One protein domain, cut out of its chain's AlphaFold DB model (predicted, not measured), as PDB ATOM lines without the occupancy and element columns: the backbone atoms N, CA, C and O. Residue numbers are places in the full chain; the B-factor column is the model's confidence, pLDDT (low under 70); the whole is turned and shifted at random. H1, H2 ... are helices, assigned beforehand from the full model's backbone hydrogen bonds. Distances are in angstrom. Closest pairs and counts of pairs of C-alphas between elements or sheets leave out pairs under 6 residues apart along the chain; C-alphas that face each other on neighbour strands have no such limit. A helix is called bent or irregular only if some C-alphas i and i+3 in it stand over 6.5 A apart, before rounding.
ATOM      1  N   CYS A   5      10.075  25.317 -23.075       71.69
ATOM      2  CA  CYS A   5      11.448  25.330 -23.562       71.69
ATOM      3  C   CYS A   5      11.942  23.921 -23.878       71.69
ATOM      4  O   CYS A   5      11.727  22.999 -23.099       71.69
ATOM      5  N   SER A   6      12.686  23.783 -24.975       74.12
ATOM      6  CA  SER A   6      13.339  22.532 -25.372       74.12
ATOM      7  C   SER A   6      14.388  22.035 -24.371       74.12
ATOM      8  O   SER A   6      14.590  20.833 -24.253       74.12
ATOM      9  N   VAL A   7      15.039  22.945 -23.641       73.06
ATOM     10  CA  VAL A   7      16.094  22.626 -22.659       73.06
ATOM     11  C   VAL A   7      15.512  22.232 -21.298       73.06
ATOM     12  O   VAL A   7      16.114  21.474 -20.548       73.06
ATOM     13  N   ASP A   8      14.336  22.757 -20.962       74.00
ATOM     14  CA  ASP A   8      13.644  22.465 -19.712       74.00
ATOM     15  C   ASP A   8      12.143  22.661 -19.917       74.00
ATOM     16  O   ASP A   8      11.641  23.793 -19.915       74.00
ATOM     17  N   TRP A   9      11.474  21.530 -20.113       78.06
ATOM     18  CA  TRP A   9      10.052  21.402 -20.402       78.06
ATOM     19  C   TRP A   9       9.200  21.230 -19.138       78.06
ATOM     20  O   TRP A   9       7.989  21.071 -19.240       78.06
ATOM     21  N   THR A  10       9.805  21.282 -17.945       82.69
ATOM     22  CA  THR A  10       9.082  21.079 -16.677       82.69
ATOM     23  C   THR A  10       8.240  22.286 -16.258       82.69
ATOM     24  O   THR A  10       7.328  22.140 -15.450       82.69
ATOM     25  N   ILE A  11       8.532  23.473 -16.802       81.94
ATOM     26  CA  ILE A  11       7.845  24.733 -16.491       81.94
ATOM     27  C   ILE A  11       7.571  25.471 -17.803       81.94
ATOM     28  O   ILE A  11       8.467  25.591 -18.650       81.94
ATOM     29  N   ALA A  12       6.352  25.984 -17.974       84.44
ATOM     30  CA  ALA A  12       6.016  26.792 -19.139       84.44
ATOM     31  C   ALA A  12       6.765  28.135 -19.102       84.44
ATOM     32  O   ALA A  12       6.993  28.725 -18.048       84.44
ATOM     33  N   LEU A  13       7.150  28.659 -20.269       82.00
ATOM     34  CA  LEU A  13       7.963  29.875 -20.381       82.00
ATOM     35  C   LEU A  13       7.319  31.098 -19.714       82.00
ATOM     36  O   LEU A  13       8.042  31.925 -19.168       82.00
ATOM     37  N   HIS A  14       5.990  31.205 -19.749       83.31
ATOM     38  CA  HIS A  14       5.243  32.319 -19.161       83.31
ATOM     39  C   HIS A  14       5.096  32.220 -17.632       83.31
ATOM     40  O   HIS A  14       4.765  33.210 -16.989       83.31
ATOM     41  N   GLU A  15       5.361  31.050 -17.044       86.62
ATOM     42  CA  GLU A  15       5.307  30.817 -15.593       86.62
ATOM     43  C   GLU A  15       6.669  31.032 -14.912       86.62
ATOM     44  O   GLU A  15       6.793  30.976 -13.683       86.62
ATOM     45  N   LEU A  16       7.723  31.273 -15.697       83.75
ATOM     46  CA  LEU A  16       9.056  31.533 -15.175       83.75
ATOM     47  C   LEU A  16       9.082  32.869 -14.424       83.75
ATOM     48  O   LEU A  16       8.665  33.913 -14.921       83.75
ATOM     49  N   LYS A  17       9.656  32.866 -13.217       84.62
ATOM     50  CA  LYS A  17       9.921  34.117 -12.500       84.62
ATOM     51  C   LYS A  17      11.087  34.854 -13.168       84.62
ATOM     52  O   LYS A  17      11.928  34.218 -13.810       84.62
ATOM     53  N   PRO A  18      11.254  36.168 -12.933       78.56
ATOM     54  CA  PRO A  18      12.342  36.936 -13.541       78.56
ATOM     55  C   PRO A  18      13.741  36.326 -13.335       78.56
ATOM     56  O   PRO A  18      14.544  36.270 -14.262       78.56
ATOM     57  N   TYR A  19      14.030  35.776 -12.151       79.25
ATOM     58  CA  TYR A  19      15.299  35.081 -11.890       79.25
ATOM     59  C   TYR A  19      15.420  33.727 -12.599       79.25
ATOM     60  O   TYR A  19      16.528  33.306 -12.921       79.25
ATOM     61  N   ASP A  20      14.311  33.043 -12.879       81.31
ATOM     62  CA  ASP A  20      14.339  31.791 -13.634       81.31
ATOM     63  C   ASP A  20      14.639  32.060 -15.122       81.31
ATOM     64  O   ASP A  20      15.366  31.282 -15.746       81.31
ATOM     65  N   HIS A  21      14.203  33.210 -15.656       80.31
ATOM     66  CA  HIS A  21      14.616  33.687 -16.981       80.31
ATOM     67  C   HIS A  21      16.114  33.987 -17.065       80.31
ATOM     68  O   HIS A  21      16.728  33.649 -18.072       80.31
ATOM     69  N   THR A  22      16.737  34.541 -16.015       81.75
ATOM     70  CA  THR A  22      18.175  34.876 -16.079       81.75
ATOM     71  C   THR A  22      19.055  33.667 -16.399       81.75
ATOM     72  O   THR A  22      20.008  33.799 -17.151       81.75
ATOM     73  N   LYS A  23      18.695  32.456 -15.958       84.50
ATOM     74  CA  LYS A  23      19.448  31.230 -16.295       84.50
ATOM     75  C   LYS A  23      19.404  30.859 -17.780       84.50
ATOM     76  O   LYS A  23      20.157  29.992 -18.206       84.50
ATOM     77  N   ARG A  24      18.472  31.442 -18.535       85.00
ATOM     78  CA  ARG A  24      18.173  31.129 -19.939       85.00
ATOM     79  C   ARG A  24      18.640  32.226 -20.899       85.00
ATOM     80  O   ARG A  24      18.647  31.984 -22.097       85.00
ATOM     81  N   CYS A  25      18.995  33.410 -20.399       80.12
ATOM     82  CA  CYS A  25      19.397  34.544 -21.238       80.12
ATOM     83  C   CYS A  25      20.625  35.312 -20.733       80.12
ATOM     84  O   CYS A  25      21.219  36.060 -21.502       80.12
ATOM     85  N   LEU A  26      21.022  35.158 -19.466       83.38
ATOM     86  CA  LEU A  26      22.170  35.871 -18.922       83.38
ATOM     87  C   LEU A  26      23.444  35.043 -19.092       83.38
ATOM     88  O   LEU A  26      23.589  33.980 -18.493       83.38
ATOM     89  N   HIS A  27      24.399  35.600 -19.826       85.75
ATOM     90  CA  HIS A  27      25.778  35.138 -19.873       85.75
ATOM     91  C   HIS A  27      26.678  36.318 -19.497       85.75
ATOM     92  O   HIS A  27      26.634  37.379 -20.119       85.75
ATOM     93  N   ILE A  28      27.448  36.178 -18.417       83.94
ATOM     94  CA  ILE A  28      28.429  37.188 -18.028       83.94
ATOM     95  C   ILE A  28      29.664  36.969 -18.880       83.94
ATOM     96  O   ILE A  28      30.227  35.888 -18.882       83.94
ATOM     97  N   CYS A  29      30.140  38.017 -19.533       82.94
ATOM     98  CA  CYS A  29      31.316  37.924 -20.383       82.94
ATOM     99  C   CYS A  29      32.584  37.617 -19.571       82.94
ATOM    100  O   CYS A  29      32.795  38.181 -18.484       82.94
ATOM    101  N   PHE A  30      33.497  36.842 -20.160       86.12
ATOM    102  CA  PHE A  30      34.762  36.438 -19.541       86.12
ATOM    103  C   PHE A  30      35.579  37.616 -19.008       86.12
ATOM    104  O   PHE A  30      36.192  37.535 -17.943       86.12
ATOM    105  N   GLN A  31      35.567  38.754 -19.703       83.69
ATOM    106  CA  GLN A  31      36.289  39.933 -19.241       83.69
ATOM    107  C   GLN A  31      35.733  40.488 -17.921       83.69
ATOM    108  O   GLN A  31      36.507  40.826 -17.025       83.69
ATOM    109  N   HIS A  32      34.407  40.590 -17.780       83.56
ATOM    110  CA  HIS A  32      33.798  41.066 -16.534       83.56
ATOM    111  C   HIS A  32      34.084  40.104 -15.395       83.56
ATOM    112  O   HIS A  32      34.433  40.533 -14.294       83.56
ATOM    113  N   TYR A  33      33.995  38.811 -15.686       89.62
ATOM    114  CA  TYR A  33      34.337  37.770 -14.743       89.62
ATOM    115  C   TYR A  33      35.796  37.870 -14.274       89.62
ATOM    116  O   TYR A  33      36.067  38.088 -13.092       89.62
ATOM    117  N   SER A  34      36.740  37.792 -15.210       90.88
ATOM    118  CA  SER A  34      38.175  37.754 -14.927       90.88
ATOM    119  C   SER A  34      38.681  39.036 -14.270       90.88
ATOM    120  O   SER A  34      39.505  38.960 -13.362       90.88
ATOM    121  N   THR A  35      38.171  40.219 -14.638       89.38
ATOM    122  CA  THR A  35      38.508  41.473 -13.944       89.38
ATOM    123  C   THR A  35      38.069  41.439 -12.482       89.38
ATOM    124  O   THR A  35      38.830  41.858 -11.609       89.38
ATOM    125  N   ARG A  36      36.871  40.918 -12.187       90.25
ATOM    126  CA  ARG A  36      36.379  40.804 -10.806       90.25
ATOM    127  C   ARG A  36      37.193  39.795  -9.997       90.25
ATOM    128  O   ARG A  36      37.564  40.105  -8.870       90.25
ATOM    129  N   VAL A  37      37.514  38.635 -10.572       93.88
ATOM    130  CA  VAL A  37      38.332  37.607  -9.903       93.88
ATOM    131  C   VAL A  37      39.777  38.081  -9.705       93.88
ATOM    132  O   VAL A  37      40.356  37.853  -8.647       93.88
ATOM    133  N   ARG A  38      40.349  38.840 -10.650       94.50
ATOM    134  CA  ARG A  38      41.695  39.432 -10.527       94.50
ATOM    135  C   ARG A  38      41.843  40.324  -9.296       94.50
ATOM    136  O   ARG A  38      42.890  40.288  -8.660       94.50
ATOM    137  N   GLY A  39      40.797  41.067  -8.928       93.50
ATOM    138  CA  GLY A  39      40.785  41.877  -7.706       93.50
ATOM    139  C   GLY A  39      40.898  41.062  -6.410       93.50
ATOM    140  O   GLY A  39      41.230  41.618  -5.370       93.50
ATOM    141  N   LEU A  40      40.654  39.749  -6.462       94.62
ATOM    142  CA  LEU A  40      40.772  38.842  -5.319       94.62
ATOM    143  C   LEU A  40      42.134  38.147  -5.246       94.62
ATOM    144  O   LEU A  40      42.464  37.607  -4.196       94.62
ATOM    145  N   LYS A  41      42.943  38.208  -6.313       95.19
ATOM    146  CA  LYS A  41      44.264  37.568  -6.394       95.19
ATOM    147  C   LYS A  41      45.189  37.883  -5.203       95.19
ATOM    148  O   LYS A  41      45.826  36.950  -4.732       95.19
ATOM    149  N   PRO A  42      45.258  39.118  -4.663       96.75
ATOM    150  CA  PRO A  42      46.108  39.415  -3.502       96.75
ATOM    151  C   PRO A  42      45.620  38.803  -2.179       96.75
ATOM    152  O   PRO A  42      46.319  38.883  -1.176       96.75
ATOM    153  N   HIS A  43      44.404  38.254  -2.142       95.94
ATOM    154  CA  HIS A  43      43.730  37.824  -0.915       95.94
ATOM    155  C   HIS A  43      43.505  36.314  -0.827       95.94
ATOM    156  O   HIS A  43      42.911  35.847   0.143       95.94
ATOM    157  N   VAL A  44      43.913  35.563  -1.848       97.00
ATOM    158  CA  VAL A  44      43.703  34.117  -1.943       97.00
ATOM    159  C   VAL A  44      44.977  33.453  -2.454       97.00
ATOM    160  O   VAL A  44      45.792  34.090  -3.122       97.00
ATOM    161  N   SER A  45      45.159  32.167  -2.161       97.62
ATOM    162  CA  SER A  45      46.298  31.415  -2.696       97.62
ATOM    163  C   SER A  45      46.187  31.237  -4.215       97.62
ATOM    164  O   SER A  45      45.096  31.282  -4.789       97.62
ATOM    165  N   THR A  46      47.313  30.972  -4.881       97.31
ATOM    166  CA  THR A  46      47.347  30.717  -6.331       97.31
ATOM    167  C   THR A  46      46.427  29.562  -6.741       97.31
ATOM    168  O   THR A  46      45.743  29.665  -7.758       97.31
ATOM    169  N   ALA A  47      46.356  28.497  -5.935       97.25
ATOM    170  CA  ALA A  47      45.477  27.356  -6.191       97.25
ATOM    171  C   ALA A  47      43.991  27.748  -6.127       97.25
ATOM    172  O   ALA A  47      43.223  27.417  -7.027       97.25
ATOM    173  N   VAL A  48      43.599  28.520  -5.108       97.62
ATOM    174  CA  VAL A  48      42.223  29.023  -4.957       97.62
ATOM    175  C   VAL A  48      41.876  29.983  -6.092       97.62
ATOM    176  O   VAL A  48      40.809  29.869  -6.684       97.62
ATOM    177  N   TYR A  49      42.787  30.889  -6.457       97.75
ATOM    178  CA  TYR A  49      42.604  31.779  -7.604       97.75
ATOM    179  C   TYR A  49      42.397  30.998  -8.910       97.75
ATOM    180  O   TYR A  49      41.507  31.333  -9.689       97.75
ATOM    181  N   GLY A  50      43.191  29.948  -9.141       96.75
ATOM    182  CA  GLY A  50      43.041  29.060 -10.295       96.75
ATOM    183  C   GLY A  50      41.678  28.370 -10.319       96.75
ATOM    184  O   GLY A  50      40.994  28.416 -11.338       96.75
ATOM    185  N   ALA A  51      41.239  27.825  -9.182       96.62
ATOM    186  CA  ALA A  51      39.918  27.215  -9.031       96.62
ATOM    187  C   ALA A  51      38.779  28.214  -9.291       96.62
ATOM    188  O   ALA A  51      37.822  27.906  -9.999       96.62
ATOM    189  N   MET A  52      38.908  29.444  -8.783       96.38
ATOM    190  CA  MET A  52      37.971  30.522  -9.088       96.38
ATOM    191  C   MET A  52      37.964  30.815 -10.587       96.38
ATOM    192  O   MET A  52      36.899  30.879 -11.178       96.38
ATOM    193  N   MET A  53      39.110  30.947 -11.253       95.69
ATOM    194  CA  MET A  53      39.133  31.174 -12.703       95.69
ATOM    195  C   MET A  53      38.496  30.020 -13.495       95.69
ATOM    196  O   MET A  53      37.753  30.290 -14.435       95.69
ATOM    197  N   ALA A  54      38.718  28.771 -13.078       94.19
ATOM    198  CA  ALA A  54      38.186  27.570 -13.724       94.19
ATOM    199  C   ALA A  54      36.653  27.443 -13.660       94.19
ATOM    200  O   ALA A  54      36.066  26.757 -14.489       94.19
ATOM    201  N   LEU A  55      35.988  28.125 -12.716       93.69
ATOM    202  CA  LEU A  55      34.519  28.166 -12.663       93.69
ATOM    203  C   LEU A  55      33.883  28.827 -13.888       93.69
ATOM    204  O   LEU A  55      32.712  28.571 -14.164       93.69
ATOM    205  N   TYR A  56      34.628  29.667 -14.608       93.31
ATOM    206  CA  TYR A  56      34.180  30.156 -15.901       93.31
ATOM    207  C   TYR A  56      34.448  29.095 -16.961       93.31
ATOM    208  O   TYR A  56      35.563  28.995 -17.471       93.31
ATOM    209  N   SER A  57      33.437  28.289 -17.275       92.62
ATOM    210  CA  SER A  57      33.599  27.178 -18.209       92.62
ATOM    211  C   SER A  57      32.320  26.881 -18.978       92.62
ATOM    212  O   SER A  57      31.220  26.878 -18.415       92.62
ATOM    213  N   ALA A  58      32.500  26.598 -20.269       92.50
ATOM    214  CA  ALA A  58      31.471  26.002 -21.112       92.50
ATOM    215  C   ALA A  58      31.313  24.503 -20.818       92.50
ATOM    216  O   ALA A  58      30.222  23.952 -20.896       92.50
ATOM    217  N   ASP A  59      32.420  23.841 -20.492       92.44
ATOM    218  CA  ASP A  59      32.470  22.395 -20.350       92.44
ATOM    219  C   ASP A  59      32.429  22.004 -18.858       92.44
ATOM    220  O   ASP A  59      32.885  22.779 -18.000       92.44
ATOM    221  N   PRO A  60      31.881  20.824 -18.509       93.06
ATOM    222  CA  PRO A  60      31.860  20.348 -17.133       93.06
ATOM    223  C   PRO A  60      33.255  20.282 -16.508       93.06
ATOM    224  O   PRO A  60      34.191  19.741 -17.092       93.06
ATOM    225  N   ILE A  61      33.388  20.806 -15.289       94.19
ATOM    226  CA  ILE A  61      34.644  20.733 -14.531       94.19
ATOM    227  C   ILE A  61      34.811  19.291 -14.015       94.19
ATOM    228  O   ILE A  61      33.941  18.844 -13.264       94.19
ATOM    229  N   PRO A  62      35.914  18.580 -14.336       89.06
ATOM    230  CA  PRO A  62      36.077  17.157 -14.006       89.06
ATOM    231  C   PRO A  62      35.893  16.809 -12.523       89.06
ATOM    232  O   PRO A  62      35.302  15.787 -12.205       89.06
ATOM    233  N   ASN A  63      36.349  17.679 -11.615       91.75
ATOM    234  CA  ASN A  63      36.176  17.533 -10.166       91.75
ATOM    235  C   ASN A  63      35.473  18.774  -9.593       91.75
ATOM    236  O   ASN A  63      36.064  19.543  -8.825       91.75
ATOM    237  N   TYR A  64      34.229  19.009 -10.022       93.19
ATOM    238  CA  TYR A  64      33.435  20.177  -9.621       93.19
ATOM    239  C   TYR A  64      33.360  20.341  -8.096       93.19
ATOM    240  O   TYR A  64      33.713  21.402  -7.582       93.19
ATOM    241  N   ASP A  65      32.999  19.287  -7.360       94.81
ATOM    242  CA  ASP A  65      32.842  19.360  -5.902       94.81
ATOM    243  C   ASP A  65      34.160  19.666  -5.187       94.81
ATOM    244  O   ASP A  65      34.199  20.482  -4.265       94.81
ATOM    245  N   ALA A  66      35.269  19.091  -5.660       95.38
ATOM    246  CA  ALA A  66      36.591  19.396  -5.123       95.38
ATOM    247  C   ALA A  66      36.992  20.853  -5.403       95.38
ATOM    248  O   ALA A  66      37.579  21.510  -4.546       95.38
ATOM    249  N   THR A  67      36.632  21.383  -6.576       96.06
ATOM    250  CA  THR A  67      36.879  22.784  -6.951       96.06
ATOM    251  C   THR A  67      36.070  23.733  -6.068       96.06
ATOM    252  O   THR A  67      36.614  24.705  -5.546       96.06
ATOM    253  N   ILE A  68      34.789  23.439  -5.836       96.12
ATOM    254  CA  ILE A  68      33.933  24.214  -4.932       96.12
ATOM    255  C   ILE A  68      34.463  24.159  -3.497       96.12
ATOM    256  O   ILE A  68      34.586  25.206  -2.863       96.12
ATOM    257  N   SER A  69      34.838  22.973  -3.011       97.00
ATOM    258  CA  SER A  69      35.408  22.783  -1.672       97.00
ATOM    259  C   SER A  69      36.716  23.564  -1.494       97.00
ATOM    260  O   SER A  69      36.877  24.307  -0.523       97.00
ATOM    261  N   LEU A  70      37.612  23.513  -2.485       97.75
ATOM    262  CA  LEU A  70      38.855  24.284  -2.485       97.75
ATOM    263  C   LEU A  70      38.597  25.793  -2.356       97.75
ATOM    264  O   LEU A  70      39.281  26.477  -1.596       97.75
ATOM    265  N   ILE A  71      37.594  26.324  -3.062       97.25
ATOM    266  CA  ILE A  71      37.225  27.744  -2.974       97.25
ATOM    267  C   ILE A  71      36.578  28.057  -1.620       97.25
ATOM    268  O   ILE A  71      36.888  29.080  -1.011       97.25
ATOM    269  N   GLN A  72      35.711  27.172  -1.127       97.25
ATOM    270  CA  GLN A  72      35.022  27.321   0.154       97.25
ATOM    271  C   GLN A  72      36.006  27.412   1.330       97.25
ATOM    272  O   GLN A  72      35.799  28.213   2.243       97.25
ATOM    273  N   HIS A  73      37.098  26.646   1.279       96.88
ATOM    274  CA  HIS A  73      38.173  26.658   2.274       96.88
ATOM    275  C   HIS A  73      39.311  27.643   1.950       96.88
ATOM    276  O   HIS A  73      40.261  27.769   2.719       96.88
ATOM    277  N   GLY A  74      39.202  28.413   0.863       95.25
ATOM    278  CA  GLY A  74      40.224  29.354   0.390       95.25
ATOM    279  C   GLY A  74      40.331  30.676   1.163       95.25
ATOM    280  O   GLY A  74      40.904  31.639   0.654       95.25
ATOM    281  N   GLY A  75      39.759  30.749   2.368       96.25
ATOM    282  CA  GLY A  75      39.703  31.947   3.209       96.25
ATOM    283  C   GLY A  75      38.444  32.799   3.007       96.25
ATOM    284  O   GLY A  75      37.639  32.576   2.103       96.25
ATOM    285  N   LYS A  76      38.267  33.818   3.862       96.44
ATOM    286  CA  LYS A  76      37.028  34.620   3.941       96.44
ATOM    287  C   LYS A  76      36.622  35.245   2.602       96.44
ATOM    288  O   LYS A  76      35.470  35.144   2.203       96.44
ATOM    289  N   LYS A  77      37.568  35.861   1.886       95.88
ATOM    290  CA  LYS A  77      37.298  36.524   0.597       95.88
ATOM    291  C   LYS A  77      36.830  35.542  -0.482       95.88
ATOM    292  O   LYS A  77      35.936  35.889  -1.248       95.88
ATOM    293  N   ALA A  78      37.410  34.342  -0.531       96.38
ATOM    294  CA  ALA A  78      37.005  33.293  -1.466       96.38
ATOM    295  C   ALA A  78      35.614  32.746  -1.117       96.38
ATOM    296  O   ALA A  78      34.756  32.637  -1.993       96.38
ATOM    297  N   LEU A  79      35.360  32.495   0.171       96.12
ATOM    298  CA  LEU A  79      34.067  32.030   0.667       96.12
ATOM    299  C   LEU A  79      32.942  33.037   0.396       96.12
ATOM    300  O   LEU A  79      31.887  32.657  -0.108       96.12
ATOM    301  N   ASP A  80      33.157  34.315   0.709       95.00
ATOM    302  CA  ASP A  80      32.170  35.376   0.486       95.00
ATOM    303  C   ASP A  80      31.863  35.530  -1.010       95.00
ATOM    304  O   ASP A  80      30.703  35.638  -1.408       95.00
ATOM    305  N   TRP A  81      32.898  35.462  -1.856       94.81
ATOM    306  CA  TRP A  81      32.732  35.454  -3.306       94.81
ATOM    307  C   TRP A  81      31.926  34.241  -3.786       94.81
ATOM    308  O   TRP A  81      31.017  34.402  -4.596       94.81
ATOM    309  N   LEU A  82      32.208  33.039  -3.274       94.75
ATOM    310  CA  LEU A  82      31.485  31.824  -3.650       94.75
ATOM    311  C   LEU A  82      30.012  31.896  -3.230       94.75
ATOM    312  O   LEU A  82      29.129  31.566  -4.022       94.75
ATOM    313  N   LYS A  83      29.733  32.385  -2.016       92.88
ATOM    314  CA  LYS A  83      28.365  32.614  -1.531       92.88
ATOM    315  C   LYS A  83      27.601  33.574  -2.440       92.88
ATOM    316  O   LYS A  83      26.455  33.287  -2.770       92.88
ATOM    317  N   ASP A  84      28.236  34.654  -2.900       89.81
ATOM    318  CA  ASP A  84      27.647  35.570  -3.886       89.81
ATOM    319  C   ASP A  84      27.267  34.838  -5.189       89.81
ATOM    320  O   ASP A  84      26.149  35.004  -5.677       89.81
ATOM    321  N   LYS A  85      28.124  33.943  -5.711       89.00
ATOM    322  CA  LYS A  85      27.824  33.165  -6.936       89.00
ATOM    323  C   LYS A  85      26.707  32.142  -6.761       89.00
ATOM    324  O   LYS A  85      25.940  31.905  -7.697       89.00
ATOM    325  N   LEU A  86      26.613  31.543  -5.577       87.94
ATOM    326  CA  LEU A  86      25.586  30.557  -5.240       87.94
ATOM    327  C   LEU A  86      24.264  31.192  -4.783       87.94
ATOM    328  O   LEU A  86      23.237  30.508  -4.758       87.94
ATOM    329  N   SER A  87      24.268  32.486  -4.455       80.62
ATOM    330  CA  SER A  87      23.078  33.235  -4.050       80.62
ATOM    331  C   SER A  87      22.028  33.327  -5.173       80.62
ATOM    332  O   SER A  87      22.298  33.043  -6.342       80.62
ATOM    333  N   GLY A  88      20.786  33.680  -4.815       66.19
ATOM    334  CA  GLY A  88      19.731  33.991  -5.793       66.19
ATOM    335  C   GLY A  88      19.400  32.842  -6.753       66.19
ATOM    336  O   GLY A  88      19.568  32.971  -7.963       66.19
ATOM    337  N   LYS A  89      18.960  31.687  -6.229       69.69
ATOM    338  CA  LYS A  89      18.685  30.463  -7.016       69.69
ATOM    339  C   LYS A  89      19.850  30.045  -7.942       69.69
ATOM    340  O   LYS A  89      19.599  29.363  -8.938       69.69
ATOM    341  N   LYS A  90      21.105  30.410  -7.637       75.19
ATOM    342  CA  LYS A  90      22.293  30.144  -8.473       75.19
ATOM    343  C   LYS A  90      22.232  30.807  -9.862       75.19
ATOM    344  O   LYS A  90      22.769  30.268 -10.827       75.19
ATOM    345  N   SER A  91      21.560  31.956  -9.994       75.12
ATOM    346  CA  SER A  91      21.456  32.677 -11.273       75.12
ATOM    347  C   SER A  91      22.809  33.171 -11.784       75.12
ATOM    348  O   SER A  91      23.070  33.118 -12.980       75.12
ATOM    349  N   ILE A  92      23.688  33.620 -10.883       85.44
ATOM    350  CA  ILE A  92      25.042  34.048 -11.251       85.44
ATOM    351  C   ILE A  92      25.887  32.862 -11.697       85.44
ATOM    352  O   ILE A  92      26.579  32.971 -12.702       85.44
ATOM    353  N   LEU A  93      25.827  31.740 -10.972       90.31
ATOM    354  CA  LEU A  93      26.544  30.527 -11.364       90.31
ATOM    355  C   LEU A  93      26.150  30.096 -12.784       90.31
ATOM    356  O   LEU A  93      27.026  29.867 -13.606       90.31
ATOM    357  N   ALA A  94      24.851  30.077 -13.094       90.25
ATOM    358  CA  ALA A  94      24.340  29.778 -14.434       90.25
ATOM    359  C   ALA A  94      24.833  30.751 -15.523       90.25
ATOM    360  O   ALA A  94      24.871  30.398 -16.699       90.25
ATOM    361  N   ALA A  95      25.214  31.970 -15.140       89.12
ATOM    362  CA  ALA A  95      25.726  32.979 -16.057       89.12
ATOM    363  C   ALA A  95      27.242  32.895 -16.292       89.12
ATOM    364  O   ALA A  95      27.734  33.600 -17.165       89.12
ATOM    365  N   ILE A  96      27.984  32.086 -15.528       91.88
ATOM    366  CA  ILE A  96      29.442  31.894 -15.690       91.88
ATOM    367  C   ILE A  96      29.824  30.436 -15.975       91.88
ATOM    368  O   ILE A  96      30.905  30.186 -16.490       91.88
ATOM    369  N   TYR A  97      28.946  29.484 -15.658       93.88
ATOM    370  CA  TYR A  97      29.171  28.052 -15.803       93.88
ATOM    371  C   TYR A  97      28.025  27.433 -16.607       93.88
ATOM    372  O   TYR A  97      26.896  27.323 -16.115       93.88
ATOM    373  N   HIS A  98      28.308  27.048 -17.853       92.88
ATOM    374  CA  HIS A  98      27.295  26.562 -18.799       92.88
ATOM    375  C   HIS A  98      26.510  25.338 -18.305       92.88
ATOM    376  O   HIS A  98      25.291  25.367 -18.447       92.88
ATOM    377  N   PRO A  99      27.098  24.329 -17.634       92.44
ATOM    378  CA  PRO A  99      26.323  23.199 -17.115       92.44
ATOM    379  C   PRO A  99      25.260  23.582 -16.071       92.44
ATOM    380  O   PRO A  99      24.328  22.821 -15.828       92.44
ATOM    381  N   ALA A 100      25.377  24.759 -15.444       90.62
ATOM    382  CA  ALA A 100      24.332  25.323 -14.584       90.62
ATOM    383  C   ALA A 100      23.357  26.251 -15.342       90.62
ATOM    384  O   ALA A 100      22.331  26.663 -14.788       90.62
ATOM    385  N   SER A 101      23.690  26.605 -16.581       89.19
ATOM    386  CA  SER A 101      22.902  27.413 -17.503       89.19
ATOM    387  C   SER A 101      21.835  26.588 -18.217       89.19
ATOM    388  O   SER A 101      21.917  25.370 -18.333       89.19
ATOM    389  N   LYS A 102      20.818  27.278 -18.729       89.25
ATOM    390  CA  LYS A 102      19.819  26.729 -19.658       89.25
ATOM    391  C   LYS A 102      19.968  27.323 -21.064       89.25
ATOM    392  O   LYS A 102      19.070  27.176 -21.888       89.25
ATOM    393  N   ILE A 103      21.073  28.026 -21.319       87.44
ATOM    394  CA  ILE A 103      21.436  28.556 -22.635       87.44
ATOM    395  C   ILE A 103      22.013  27.403 -23.478       87.44
ATOM    396  O   ILE A 103      22.876  26.673 -22.987       87.44
ATOM    397  N   PRO A 104      21.578  27.215 -24.737       88.56
ATOM    398  CA  PRO A 104      22.200  26.258 -25.650       88.56
ATOM    399  C   PRO A 104      23.711  26.486 -25.788       88.56
ATOM    400  O   PRO A 104      24.156  27.628 -25.876       88.56
ATOM    401  N   LEU A 105      24.497  25.406 -25.824       89.19
ATOM    402  CA  LEU A 105      25.965  25.476 -25.788       89.19
ATOM    403  C   LEU A 105      26.551  26.354 -26.900       89.19
ATOM    404  O   LEU A 105      27.414  27.181 -26.622       89.19
ATOM    405  N   GLU A 106      26.041  26.224 -28.126       86.56
ATOM    406  CA  GLU A 106      26.490  27.031 -29.268       86.56
ATOM    407  C   GLU A 106      26.272  28.527 -29.034       86.56
ATOM    408  O   GLU A 106      27.160  29.338 -29.275       86.56
ATOM    409  N   ILE A 107      25.123  28.896 -28.463       83.81
ATOM    410  CA  ILE A 107      24.809  30.288 -28.115       83.81
ATOM    411  C   ILE A 107      25.713  30.768 -26.977       83.81
ATOM    412  O   ILE A 107      26.189  31.901 -26.988       83.81
ATOM    413  N   TRP A 108      25.983  29.905 -25.995       87.25
ATOM    414  CA  TRP A 108      26.870  30.234 -24.883       87.25
ATOM    415  C   TRP A 108      28.304  30.488 -25.372       87.25
ATOM    416  O   TRP A 108      28.899  31.505 -25.016       87.25
ATOM    417  N   LYS A 109      28.835  29.619 -26.244       85.94
ATOM    418  CA  LYS A 109      30.176  29.742 -26.845       85.94
ATOM    419  C   LYS A 109      30.279  30.876 -27.874       85.94
ATOM    420  O   LYS A 109      31.369  31.410 -28.050       85.94
ATOM    421  N   ALA A 110      29.173  31.274 -28.508       81.31
ATOM    422  CA  ALA A 110      29.139  32.377 -29.473       81.31
ATOM    423  C   ALA A 110      29.387  33.761 -28.848       81.31
ATOM    424  O   ALA A 110      29.722  34.705 -29.562       81.31
ATOM    425  N   SER A 111      29.245  33.906 -27.524       69.06
ATOM    426  CA  SER A 111      29.569  35.164 -26.853       69.06
ATOM    427  C   SER A 111      31.055  35.479 -27.018       69.06
ATOM    428  O   SER A 111      31.914  34.701 -26.601       69.06
ATOM    429  N   SER A 112      31.371  36.649 -27.575       62.25
ATOM    430  CA  SER A 112      32.762  37.034 -27.780       62.25
ATOM    431  C   SER A 112      33.494  37.171 -26.438       62.25
ATOM    432  O   SER A 112      33.054  37.834 -25.496       62.25
TER     433      SER A 112
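AT A GLANCE: This is residues 5 to 112 of the 185 residues of an uncharacterized protein of Sphaerobolus stellatus (strain SS14) (UniProt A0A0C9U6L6). A sharply kinked helix, H5, runs through the middle as an L, with the short helices H2, H3 and H4 gathered about it towards one end of the domain and H1 packed on its second limb towards the other. Beyond H1, residues 5 to 17 make a long stretch with no named element, and H6 lies off to one side, touching no helix. You are reading 108 residues with six named helices, H1 to H6 in that order along the chain, and no named strand; the class is all helix. The whole is compact, with a radius of gyration of the C-alphas of 14.5 A, yet elongated in outline, spanning 44 by 26 by 24 A.

IN THESE COORDINATES: Pass residues 5 to 17 and find C-alpha 18 at (12.342, 36.936, -13.541), where H1 begins, residues 18 to 25. Next come H2, residues 30 to 38, 11.8 A from first to last C-alpha, H3, residues 46 to 54, 12.2 A, and H4, residues 64 to 72, also 12.2 A. Find C-alpha 76 at (37.028, 34.620, 3.941); from there H5, residues 76 to 96, runs 21.2 A to its last C-alpha. It is irregular: C-alphas 89 and 92 are 8.4 A apart, and it has a kink of 104 degrees near residue 89. H6, residues 105 to 110, ends with C-alpha 110 at (29.139, 32.377, -29.473).

HOW THE PARTS SIT: Look first at H1, which touches H5 with residues 88 to 95 of H5 alone; the closest C-alphas, of Lys 23 and Ala 94, are 5.4 A apart, and the lines are about perpendicular at 80 degrees. H2 and H3 form a helical hairpin at a shallow tilt of 19 degrees, opposite ways, with the C-alphas of Ser 34 and Met 53 closest at 7.0 A. H3 touches H4 at a steep tilt of 50 degrees, where the C-alphas of Val 48 and Ile 71 come closest, 5.5 A apart. H4 and H5 are a helical hairpin too, at a steep tilt of 41 degrees, opposite ways; residues 78 to 82 of H5 alone touch H4, and the closest C-alphas, of Gln 72 and Leu 79, are 4.8 A apart. H2 is close to H5 but not clearly touching, with the C-alphas of Tyr 33 and Ile 96 closest at 7.7 A. Helix packing is mostly crossed, helices meeting at more than a shallow tilt. Each O i to N i+4 pair is within hydrogen-bond range in H2, H3, H4 and H6, against 2 of 4 in H1 and 11 of 17 in H5.

THE WHOLE: The two C-alphas farthest apart, of Ala 12 and Pro 42, are 44.8 A apart. The printed part has no cut, and no link between helices is long. Mean pLDDT of the printed part is 88.6; look for values under 70 at residues 88 to 89 and 111 to 112.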